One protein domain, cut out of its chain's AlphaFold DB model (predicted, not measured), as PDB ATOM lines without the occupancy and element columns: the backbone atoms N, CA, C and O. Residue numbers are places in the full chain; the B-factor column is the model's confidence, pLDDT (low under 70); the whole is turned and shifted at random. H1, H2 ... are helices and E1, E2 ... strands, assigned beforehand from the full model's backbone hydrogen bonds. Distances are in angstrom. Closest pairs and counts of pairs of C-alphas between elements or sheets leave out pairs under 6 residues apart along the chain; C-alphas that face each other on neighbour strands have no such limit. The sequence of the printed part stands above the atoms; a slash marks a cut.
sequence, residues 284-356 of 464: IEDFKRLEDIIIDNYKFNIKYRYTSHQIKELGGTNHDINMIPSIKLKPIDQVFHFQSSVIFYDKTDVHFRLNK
ATOM      1  N   ILE A 284      17.405 -67.703  35.386       87.19
ATOM      2  CA  ILE A 284      17.262 -66.596  34.428       87.19
ATOM      3  C   ILE A 284      17.184 -65.249  35.156       87.19
ATOM      4  O   ILE A 284      17.678 -64.246  34.645       87.19
ATOM      5  N   GLU A 285      16.579 -65.212  36.344       88.88
ATOM      6  CA  GLU A 285      16.502 -64.004  37.167       88.88
ATOM      7  C   GLU A 285      17.890 -63.552  37.632       88.88
ATOM      8  O   GLU A 285      18.267 -62.402  37.417       88.88
ATOM      9  N   ASP A 286      18.688 -64.466  38.183       89.94
ATOM     10  CA  ASP A 286      20.064 -64.185  38.596       89.94
ATOM     11  C   ASP A 286      20.947 -63.766  37.418       89.94
ATOM     12  O   ASP A 286      21.750 -62.839  37.531       89.94
ATOM     13  N   PHE A 287      20.768 -64.416  36.265       89.88
ATOM     14  CA  PHE A 287      21.430 -64.019  35.027       89.88
ATOM     15  C   PHE A 287      21.094 -62.575  34.644       89.88
ATOM     16  O   PHE A 287      22.012 -61.810  34.367       89.88
ATOM     17  N   LYS A 288      19.814 -62.178  34.674       89.88
ATOM     18  CA  LYS A 288      19.401 -60.798  34.365       89.88
ATOM     19  C   LYS A 288      20.003 -59.791  35.340       89.88
ATOM     20  O   LYS A 288      20.482 -58.746  34.922       89.88
ATOM     21  N   ARG A 289      20.051 -60.123  36.633       91.81
ATOM     22  CA  ARG A 289      20.684 -59.256  37.641       91.81
ATOM     23  C   ARG A 289      22.179 -59.084  37.375       91.81
ATOM     24  O   ARG A 289      22.677 -57.964  37.450       91.81
ATOM     25  N   LEU A 290      22.890 -60.165  37.035       91.00
ATOM     26  CA  LEU A 290      24.290 -60.081  36.600       91.00
ATOM     27  C   LEU A 290      24.437 -59.235  35.335       91.00
ATOM     28  O   LEU A 290      25.344 -58.410  35.263       91.00
ATOM     29  N   GLU A 291      23.559 -59.441  34.356       90.75
ATOM     30  CA  GLU A 291      23.543 -58.711  33.091       90.75
ATOM     31  C   GLU A 291      23.411 -57.206  33.317       90.75
ATOM     32  O   GLU A 291      24.262 -56.457  32.841       90.75
ATOM     33  N   ASP A 292      22.441 -56.772  34.121       90.44
ATOM     34  CA  ASP A 292      22.234 -55.360  34.448       90.44
ATOM     35  C   ASP A 292      23.475 -54.748  35.118       90.44
ATOM     36  O   ASP A 292      23.994 -53.725  34.665       90.44
ATOM     37  N   ILE A 293      24.019 -55.418  36.141       89.88
ATOM     38  CA  ILE A 293      25.213 -54.964  36.876       89.88
ATOM     39  C   ILE A 293      26.423 -54.823  35.939       89.88
ATOM     40  O   ILE A 293      27.152 -53.827  35.986       89.88
ATOM     41  N   ILE A 294      26.651 -55.818  35.081       87.75
ATOM     42  CA  ILE A 294      27.796 -55.846  34.166       87.75
ATOM     43  C   ILE A 294      27.634 -54.807  33.063       87.75
ATOM     44  O   ILE A 294      28.596 -54.105  32.750       87.75
ATOM     45  N   ILE A 295      26.440 -54.681  32.483       84.25
ATOM     46  CA  ILE A 295      26.157 -53.694  31.440       84.25
ATOM     47  C   ILE A 295      26.319 -52.279  31.995       84.25
ATOM     48  O   ILE A 295      26.915 -51.435  31.322       84.25
ATOM     49  N   ASP A 296      25.844 -52.007  33.207       84.12
ATOM     50  CA  ASP A 296      25.976 -50.688  33.821       84.12
ATOM     51  C   ASP A 296      27.435 -50.354  34.140       84.12
ATOM     52  O   ASP A 296      27.906 -49.263  33.795       84.12
ATOM     53  N   ASN A 297      28.194 -51.308  34.690       87.00
ATOM     54  CA  ASN A 297      29.632 -51.141  34.896       87.00
ATOM     55  C   ASN A 297      30.377 -50.940  33.563       87.00
ATOM     56  O   ASN A 297      31.241 -50.070  33.437       87.00
ATOM     57  N   TYR A 298      30.011 -51.697  32.530       83.00
ATOM     58  CA  TYR A 298      30.590 -51.575  31.198       83.00
ATOM     59  C   TYR A 298      30.300 -50.204  30.569       83.00
ATOM     60  O   TYR A 298      31.225 -49.546  30.089       83.00
ATOM     61  N   LYS A 299      29.051 -49.720  30.633       79.44
ATOM     62  CA  LYS A 299      28.656 -48.376  30.173       79.44
ATOM     63  C   LYS A 299      29.407 -47.284  30.926       79.44
ATOM     64  O   LYS A 299      29.883 -46.332  30.303       79.44
ATOM     65  N   PHE A 300      29.539 -47.420  32.246       84.38
ATOM     66  CA  PHE A 300      30.339 -46.513  33.062       84.38
ATOM     67  C   PHE A 300      31.796 -46.486  32.578       84.38
ATOM     68  O   PHE A 300      32.336 -45.415  32.295       84.38
ATOM     69  N   ASN A 301      32.410 -47.656  32.395       82.94
ATOM     70  CA  ASN A 301      33.792 -47.766  31.942       82.94
ATOM     71  C   ASN A 301      33.993 -47.210  30.527       82.94
ATOM     72  O   ASN A 301      34.926 -46.443  30.316       82.94
ATOM     73  N   ILE A 302      33.096 -47.481  29.572       78.25
ATOM     74  CA  ILE A 302      33.148 -46.836  28.249       78.25
ATOM     75  C   ILE A 302      33.094 -45.321  28.386       78.25
ATOM     76  O   ILE A 302      33.808 -44.617  27.674       78.25
ATOM     77  N   LYS A 303      32.221 -44.798  29.252       77.38
ATOM     78  CA  LYS A 303      32.006 -43.358  29.376       77.38
ATOM     79  C   LYS A 303      33.216 -42.662  29.991       77.38
ATOM     80  O   LYS A 303      33.633 -41.639  29.455       77.38
ATOM     81  N   TYR A 304      33.801 -43.235  31.042       76.50
ATOM     82  CA  TYR A 304      34.762 -42.543  31.909       76.50
ATOM     83  C   TYR A 304      36.171 -43.135  31.939       76.50
ATOM     84  O   TYR A 304      37.056 -42.523  32.532       76.50
ATOM     85  N   ARG A 305      36.428 -44.277  31.292       83.94
ATOM     86  CA  ARG A 305      37.752 -44.914  31.275       83.94
ATOM     87  C   ARG A 305      38.338 -45.044  29.870       83.94
ATOM     88  O   ARG A 305      37.611 -45.149  28.883       83.94
ATOM     89  N   TYR A 306      39.666 -45.073  29.801       83.50
ATOM     90  CA  TYR A 306      40.428 -45.534  28.641       83.50
ATOM     91  C   TYR A 306      41.324 -46.715  29.004       83.50
ATOM     92  O   TYR A 306      41.832 -46.809  30.121       83.50
ATOM     93  N   THR A 307      41.566 -47.592  28.034       90.19
ATOM     94  CA  THR A 307      42.648 -48.582  28.084       90.19
ATOM     95  C   THR A 307      43.961 -47.972  27.591       90.19
ATOM     96  O   THR A 307      43.967 -46.985  26.852       90.19
ATOM     97  N   SER A 308      45.096 -48.601  27.913       88.50
ATOM     98  CA  SER A 308      46.399 -48.202  27.353       88.50
ATOM     99  C   SER A 308      46.405 -48.180  25.819       88.50
ATOM    100  O   SER A 308      47.120 -47.382  25.223       88.50
ATOM    101  N   HIS A 309      45.644 -49.070  25.172       86.69
ATOM    102  CA  HIS A 309      45.553 -49.120  23.714       86.69
ATOM    103  C   HIS A 309      44.800 -47.905  23.164       86.69
ATOM    104  O   HIS A 309      45.330 -47.215  22.302       86.69
ATOM    105  N   GLN A 310      43.647 -47.577  23.750       86.69
ATOM    106  CA  GLN A 310      42.864 -46.399  23.364       86.69
ATOM    107  C   GLN A 310      43.645 -45.096  23.578       86.69
ATOM    108  O   GLN A 310      43.571 -44.190  22.759       86.69
ATOM    109  N   ILE A 311      44.464 -45.004  24.631       85.31
ATOM    110  CA  ILE A 311      45.362 -43.854  24.835       85.31
ATOM    111  C   ILE A 311      46.376 -43.717  23.690       85.31
ATOM    112  O   ILE A 311      46.645 -42.604  23.243       85.31
ATOM    113  N   LYS A 312      46.930 -44.831  23.198       86.62
ATOM    114  CA  LYS A 312      47.858 -44.819  22.053       86.62
ATOM    115  C   LYS A 312      47.166 -44.405  20.762       86.62
ATOM    116  O   LYS A 312      47.748 -43.646  19.995       86.62
ATOM    117  N   GLU A 313      45.936 -44.862  20.539       83.44
ATOM    118  CA  GLU A 313      45.117 -44.443  19.392       83.44
ATOM    119  C   GLU A 313      44.815 -42.939  19.422       83.44
ATOM    120  O   GLU A 313      44.757 -42.298  18.378       83.44
ATOM    121  N   LEU A 314      44.712 -42.354  20.619       78.31
ATOM    122  CA  LEU A 314      44.593 -40.909  20.831       78.31
ATOM    123  C   LEU A 314      45.929 -40.145  20.708       78.31
ATOM    124  O   LEU A 314      45.963 -38.941  20.950       78.31
ATOM    125  N   GLY A 315      47.032 -40.814  20.354       79.81
ATOM    126  CA  GLY A 315      48.355 -40.205  20.170       79.81
ATOM    127  C   GLY A 315      49.254 -40.198  21.413       79.81
ATOM    128  O   GLY A 315      50.339 -39.618  21.378       79.81
ATOM    129  N   GLY A 316      48.846 -40.845  22.509       79.06
ATOM    130  CA  GLY A 316      49.640 -40.940  23.734       79.06
ATOM    131  C   GLY A 316      50.845 -41.874  23.619       79.06
ATOM    132  O   GLY A 316      50.750 -42.988  23.098       79.06
ATOM    133  N   THR A 317      51.990 -41.458  24.166       84.31
ATOM    134  CA  THR A 317      53.192 -42.304  24.227       84.31
ATOM    135  C   THR A 317      53.180 -43.222  25.456       84.31
ATOM    136  O   THR A 317      52.463 -42.985  26.427       84.31
ATOM    137  N   ASN A 318      54.034 -44.256  25.479       84.31
ATOM    138  CA  ASN A 318      54.231 -45.068  26.694       84.31
ATOM    139  C   ASN A 318      54.670 -44.210  27.898       84.31
ATOM    140  O   ASN A 318      54.324 -44.524  29.032       84.31
ATOM    141  N   HIS A 319      55.418 -43.126  27.658       79.69
ATOM    142  CA  HIS A 319      55.813 -42.192  28.711       79.69
ATOM    143  C   HIS A 319      54.603 -41.448  29.291       79.69
ATOM    144  O   HIS A 319      54.508 -41.310  30.506       79.69
ATOM    145  N   ASP A 320      53.657 -41.019  28.449       76.19
ATOM    146  CA  ASP A 320      52.424 -40.371  28.912       76.19
ATOM    147  C   ASP A 320      51.557 -41.321  29.728       76.19
ATOM    148  O   ASP A 320      51.102 -40.947  30.804       76.19
ATOM    149  N   ILE A 321      51.400 -42.560  29.261       82.31
ATOM    150  CA  ILE A 321      50.643 -43.606  29.959       82.31
ATOM    151  C   ILE A 321      51.220 -43.863  31.357       82.31
ATOM    152  O   ILE A 321      50.471 -43.910  32.326       82.31
ATOM    153  N   ASN A 322      52.547 -43.964  31.481       82.94
ATOM    154  CA  ASN A 322      53.211 -44.208  32.767       82.94
ATOM    155  C   ASN A 322      53.075 -43.045  33.765       82.94
ATOM    156  O   ASN A 322      53.294 -43.242  34.957       82.94
ATOM    157  N   MET A 323      52.755 -41.841  33.286       80.12
ATOM    158  CA  MET A 323      52.563 -40.649  34.118       80.12
ATOM    159  C   MET A 323      51.112 -40.469  34.576       80.12
ATOM    160  O   MET A 323      50.855 -39.626  35.434       80.12
ATOM    161  N   ILE A 324      50.165 -41.218  34.004       79.19
ATOM    162  CA  ILE A 324      48.755 -41.164  34.391       79.19
ATOM    163  C   ILE A 324      48.515 -42.223  35.476       79.19
ATOM    164  O   ILE A 324      48.925 -43.375  35.297       79.19
ATOM    165  N   PRO A 325      47.846 -41.880  36.592       81.50
ATOM    166  CA  PRO A 325      47.470 -42.855  37.605       81.50
ATOM    167  C   PRO A 325      46.706 -44.032  36.992       81.50
ATOM    168  O   PRO A 325      45.692 -43.863  36.313       81.50
ATOM    169  N   SER A 326      47.216 -45.239  37.225       87.69
ATOM    170  CA  SER A 326      46.623 -46.467  36.701       87.69
ATOM    171  C   SER A 326      45.584 -47.033  37.661       87.69
ATOM    172  O   SER A 326      45.772 -47.064  38.876       87.69
ATOM    173  N   ILE A 327      44.496 -47.543  37.095       87.75
ATOM    174  CA  ILE A 327      43.420 -48.218  37.816       87.75
ATOM    175  C   ILE A 327      43.451 -49.681  37.401       87.75
ATOM    176  O   ILE A 327      43.232 -50.016  36.236       87.75
ATOM    177  N   LYS A 328      43.754 -50.574  38.344       91.00
ATOM    178  CA  LYS A 328      43.727 -52.018  38.078       91.00
ATOM    179  C   LYS A 328      42.288 -52.464  37.831       91.00
ATOM    180  O   LYS A 328      41.419 -52.174  38.650       91.00
ATOM    181  N   LEU A 329      42.060 -53.186  36.734       87.69
ATOM    182  CA  LEU A 329      40.739 -53.742  36.431       87.69
ATOM    183  C   LEU A 329      40.391 -54.862  37.409       87.69
ATOM    184  O   LEU A 329      41.223 -55.722  37.714       87.69
ATOM    185  N   LYS A 330      39.131 -54.880  37.830       90.69
ATOM    186  CA  LYS A 330      38.505 -56.015  38.501       90.69
ATOM    187  C   LYS A 330      37.974 -57.021  37.469       90.69
ATOM    188  O   LYS A 330      37.820 -56.680  36.295       90.69
ATOM    189  N   PRO A 331      37.636 -58.258  37.874       90.31
ATOM    190  CA  PRO A 331      37.027 -59.241  36.978       90.31
ATOM    191  C   PRO A 331      35.780 -58.733  36.238       90.31
ATOM    192  O   PRO A 331      35.651 -59.010  35.049       90.31
ATOM    193  N   ILE A 332      34.922 -57.941  36.894       91.44
ATOM    194  CA  ILE A 332      33.716 -57.332  36.292       91.44
ATOM    195  C   ILE A 332      34.026 -56.333  35.167       91.44
ATOM    196  O   ILE A 332      33.207 -56.115  34.280       91.44
ATOM    197  N   ASP A 333      35.221 -55.745  35.164       89.69
ATOM    198  CA  ASP A 333      35.644 -54.805  34.129       89.69
ATOM    199  C   ASP A 333      36.151 -55.511  32.866       89.69
ATOM    200  O   ASP A 333      36.216 -54.911  31.796       89.69
ATOM    201  N   GLN A 334      36.530 -56.788  32.975       89.62
ATOM    202  CA  GLN A 334      37.195 -57.559  31.921       89.62
ATOM    203  C   GLN A 334      36.192 -58.306  31.038       89.62
ATOM    204  O   GLN A 334      36.314 -59.515  30.813       89.62
ATOM    205  N   VAL A 335      35.212 -57.560  30.535       86.56
ATOM    206  CA  VAL A 335      34.121 -58.043  29.685       86.56
ATOM    207  C   VAL A 335      34.114 -57.331  28.331       86.56
ATOM    208  O   VAL A 335      34.694 -56.253  28.181       86.56
ATOM    209  N   PHE A 336      33.469 -57.935  27.331       84.81
ATOM    210  CA  PHE A 336      33.318 -57.375  25.979       84.81
ATOM    211  C   PHE A 336      34.645 -56.839  25.393       84.81
ATOM    212  O   PHE A 336      35.641 -57.555  25.309       84.81
ATOM    213  N   HIS A 337      34.683 -55.556  25.025       79.88
ATOM    214  CA  HIS A 337      35.848 -54.883  24.450       79.88
ATOM    215  C   HIS A 337      37.035 -54.736  25.423       79.88
ATOM    216  O   HIS A 337      38.140 -54.409  24.995       79.88
ATOM    217  N   PHE A 338      36.838 -54.988  26.721       84.69
ATOM    218  CA  PHE A 338      37.870 -54.888  27.755       84.69
ATOM    219  C   PHE A 338      38.402 -56.252  28.227       84.69
ATOM    220  O   PHE A 338      39.233 -56.299  29.132       84.69
ATOM    221  N   GLN A 339      37.997 -57.366  27.602       82.69
ATOM    222  CA  GLN A 339      38.398 -58.729  27.998       82.69
ATOM    223  C   GLN A 339      39.914 -58.935  28.158       82.69
ATOM    224  O   GLN A 339      40.353 -59.664  29.052       82.69
ATOM    225  N   SER A 340      40.711 -58.306  27.290       82.81
ATOM    226  CA  SER A 340      42.179 -58.394  27.269       82.81
ATOM    227  C   SER A 340      42.876 -57.271  28.047       82.81
ATOM    228  O   SER A 340      44.105 -57.239  28.122       82.81
ATOM    229  N   SER A 341      42.114 -56.344  28.629       84.75
ATOM    230  CA  SER A 341      42.661 -55.192  29.340       84.75
ATOM    231  C   SER A 341      43.028 -55.541  30.780       84.75
ATOM    232  O   SER A 341      42.350 -56.310  31.462       84.75
ATOM    233  N   VAL A 342      44.118 -54.945  31.261       85.62
ATOM    234  CA  VAL A 342      44.616 -55.143  32.636       85.62
ATOM    235  C   VAL A 342      44.536 -53.851  33.451       85.62
ATOM    236  O   VAL A 342      44.406 -53.896  34.675       85.62
ATOM    237  N   ILE A 343      44.587 -52.696  32.780       89.88
ATOM    238  CA  ILE A 343      44.635 -51.375  33.407       89.88
ATOM    239  C   ILE A 343      43.699 -50.403  32.675       89.88
ATOM    240  O   ILE A 343      43.676 -50.370  31.441       89.88
ATOM    241  N   PHE A 344      42.975 -49.606  33.457       89.69
ATOM    242  CA  PHE A 344      42.217 -48.440  33.030       89.69
ATOM    243  C   PHE A 344      42.892 -47.156  33.493       89.69
ATOM    244  O   PHE A 344      43.670 -47.141  34.446       89.69
ATOM    245  N   TYR A 345      42.518 -46.070  32.836       86.12
ATOM    246  CA  TYR A 345      42.881 -44.708  33.188       86.12
ATOM    247  C   TYR A 345      41.624 -43.849  33.128       86.12
ATOM    248  O   TYR A 345      40.748 -44.096  32.294       86.12
ATOM    249  N   ASP A 346      41.502 -42.866  34.016       82.25
ATOM    250  CA  ASP A 346      40.394 -41.914  33.963       82.25
ATOM    251  C   ASP A 346      40.480 -41.070  32.690       82.25
ATOM    252  O   ASP A 346      41.541 -40.538  32.365       82.25
ATOM    253  N   LYS A 347      39.374 -40.939  31.950       80.19
ATOM    254  CA  LYS A 347      39.370 -40.122  30.733       80.19
ATOM    255  C   LYS A 347      39.719 -38.672  31.017       80.19
ATOM    256  O   LYS A 347      40.354 -38.055  30.173       80.19
ATOM    257  N   THR A 348      39.335 -38.130  32.168       74.69
ATOM    258  CA  THR A 348      39.644 -36.747  32.547       74.69
ATOM    259  C   THR A 348      41.150 -36.565  32.691       74.69
ATOM    260  O   THR A 348      41.708 -35.645  32.099       74.69
ATOM    261  N   ASP A 349      41.820 -37.493  33.379       74.81
ATOM    262  CA  ASP A 349      43.275 -37.469  33.568       74.81
ATOM    263  C   ASP A 349      44.023 -37.714  32.253       74.81
ATOM    264  O   ASP A 349      45.017 -37.049  31.951       74.81
ATOM    265  N   VAL A 350      43.518 -38.639  31.430       72.81
ATOM    266  CA  VAL A 350      44.050 -38.905  30.090       72.81
ATOM    267  C   VAL A 350      43.911 -37.673  29.211       72.81
ATOM    268  O   VAL A 350      44.893 -37.252  28.617       72.81
ATOM    269  N   HIS A 351      42.729 -37.064  29.131       69.62
ATOM    270  CA  HIS A 351      42.526 -35.856  28.341       69.62
ATOM    271  C   HIS A 351      43.351 -34.698  28.887       69.62
ATOM    272  O   HIS A 351      43.949 -33.982  28.100       69.62
ATOM    273  N   PHE A 352      43.484 -34.539  30.202       71.25
ATOM    274  CA  PHE A 352      44.387 -33.546  30.781       71.25
ATOM    275  C   PHE A 352      45.847 -33.772  30.352       71.25
ATOM    276  O   PHE A 352      46.570 -32.824  30.044       71.25
ATOM    277  N   ARG A 353      46.288 -35.034  30.286       70.50
ATOM    278  CA  ARG A 353      47.653 -35.395  29.889       70.50
ATOM    279  C   ARG A 353      47.893 -35.302  28.379       70.50
ATOM    280  O   ARG A 353      48.955 -34.823  27.985       70.50
ATOM    281  N   LEU A 354      46.947 -35.773  27.568       67.50
ATOM    282  CA  LEU A 354      47.033 -35.881  26.106       67.50
ATOM    283  C   LEU A 354      46.609 -34.606  25.380       67.50
ATOM    284  O   LEU A 354      47.190 -34.292  24.350       67.50
ATOM    285  N   ASN A 355      45.686 -33.813  25.936       58.19
ATOM    286  CA  ASN A 355      45.401 -32.453  25.453       58.19
ATOM    287  C   ASN A 355      46.522 -31.471  25.829       58.19
ATOM    288  O   ASN A 355      46.326 -30.258  25.784       58.19
ATOM    289  N   LYS A 356      47.717 -31.968  26.170       44.75
ATOM    290  CA  LYS A 356      48.936 -31.209  25.938       44.75
ATOM    291  C   LYS A 356      49.150 -31.129  24.426       44.75
ATOM    292  O   LYS A 356      49.464 -32.148  23.814       44.75
TER     293      LYS A 356
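This is residues 284 to 356 of the 464 residues of an uncharacterized protein of Ureibacillus chungkukjangi (UniProt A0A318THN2). One long straight helix, H1, makes a handle that leads into a small head, where the short strands E1 and E2 pair in the middle with the short helices H2, H3 and H4 around them. The stretch of residues 324 to 342, with no named element, folds back from the head toward H1, while residues 284 to 289 of H1 stick out free. The printed part has 73 residues, in the order H1 E1 H2 H3 E2 H4; the class is mostly helix, and the sheet E1 - E2 is antiparallel. It is only just loose, close to compact, with a radius of gyration of the C-alphas of 13.7 A and spans of 48 by 19 by 18 A.

H1, residues 284 to 304, runs by a tight link into E1, residues 305 to 307. E1 is the antiparallel neighbour of E2, residues 343 to 346, at 141 degrees, with N 306 and O 345 2.9 A apart, within hydrogen-bond range. H2, residues 308 to 313, and H3, residues 318 to 323, only just touch, with 3 pairs of C-alphas within 8 A, the closest being Ser 308 and Ile 321 at 6.8 A; their tilt is steep, 56 degrees, opposite ways. H4, residues 347 to 354, is close to H1 but not clearly touching, the closest C-alphas being Tyr 304 and Lys 347 at 5.3 A. H1 and H3 are apart. In H1, H2, H3 and H4 every O i to N i+4 pair is within hydrogen-bond range.

H1 begins at C-alpha 284 (17.262, -66.596, 34.428) and is 29.9 A long. E2 measures 10.4 A, and H4 ends at C-alpha 354 (47.033, -35.881, 26.106).

The C-alphas of Ile 284 and Lys 356, the two farthest apart, are 48.2 A apart. The printed part has no cut, and the link from H3 to E2 is long, 19 residues. Residue 351 and residues 354 to 356 have pLDDT under 70.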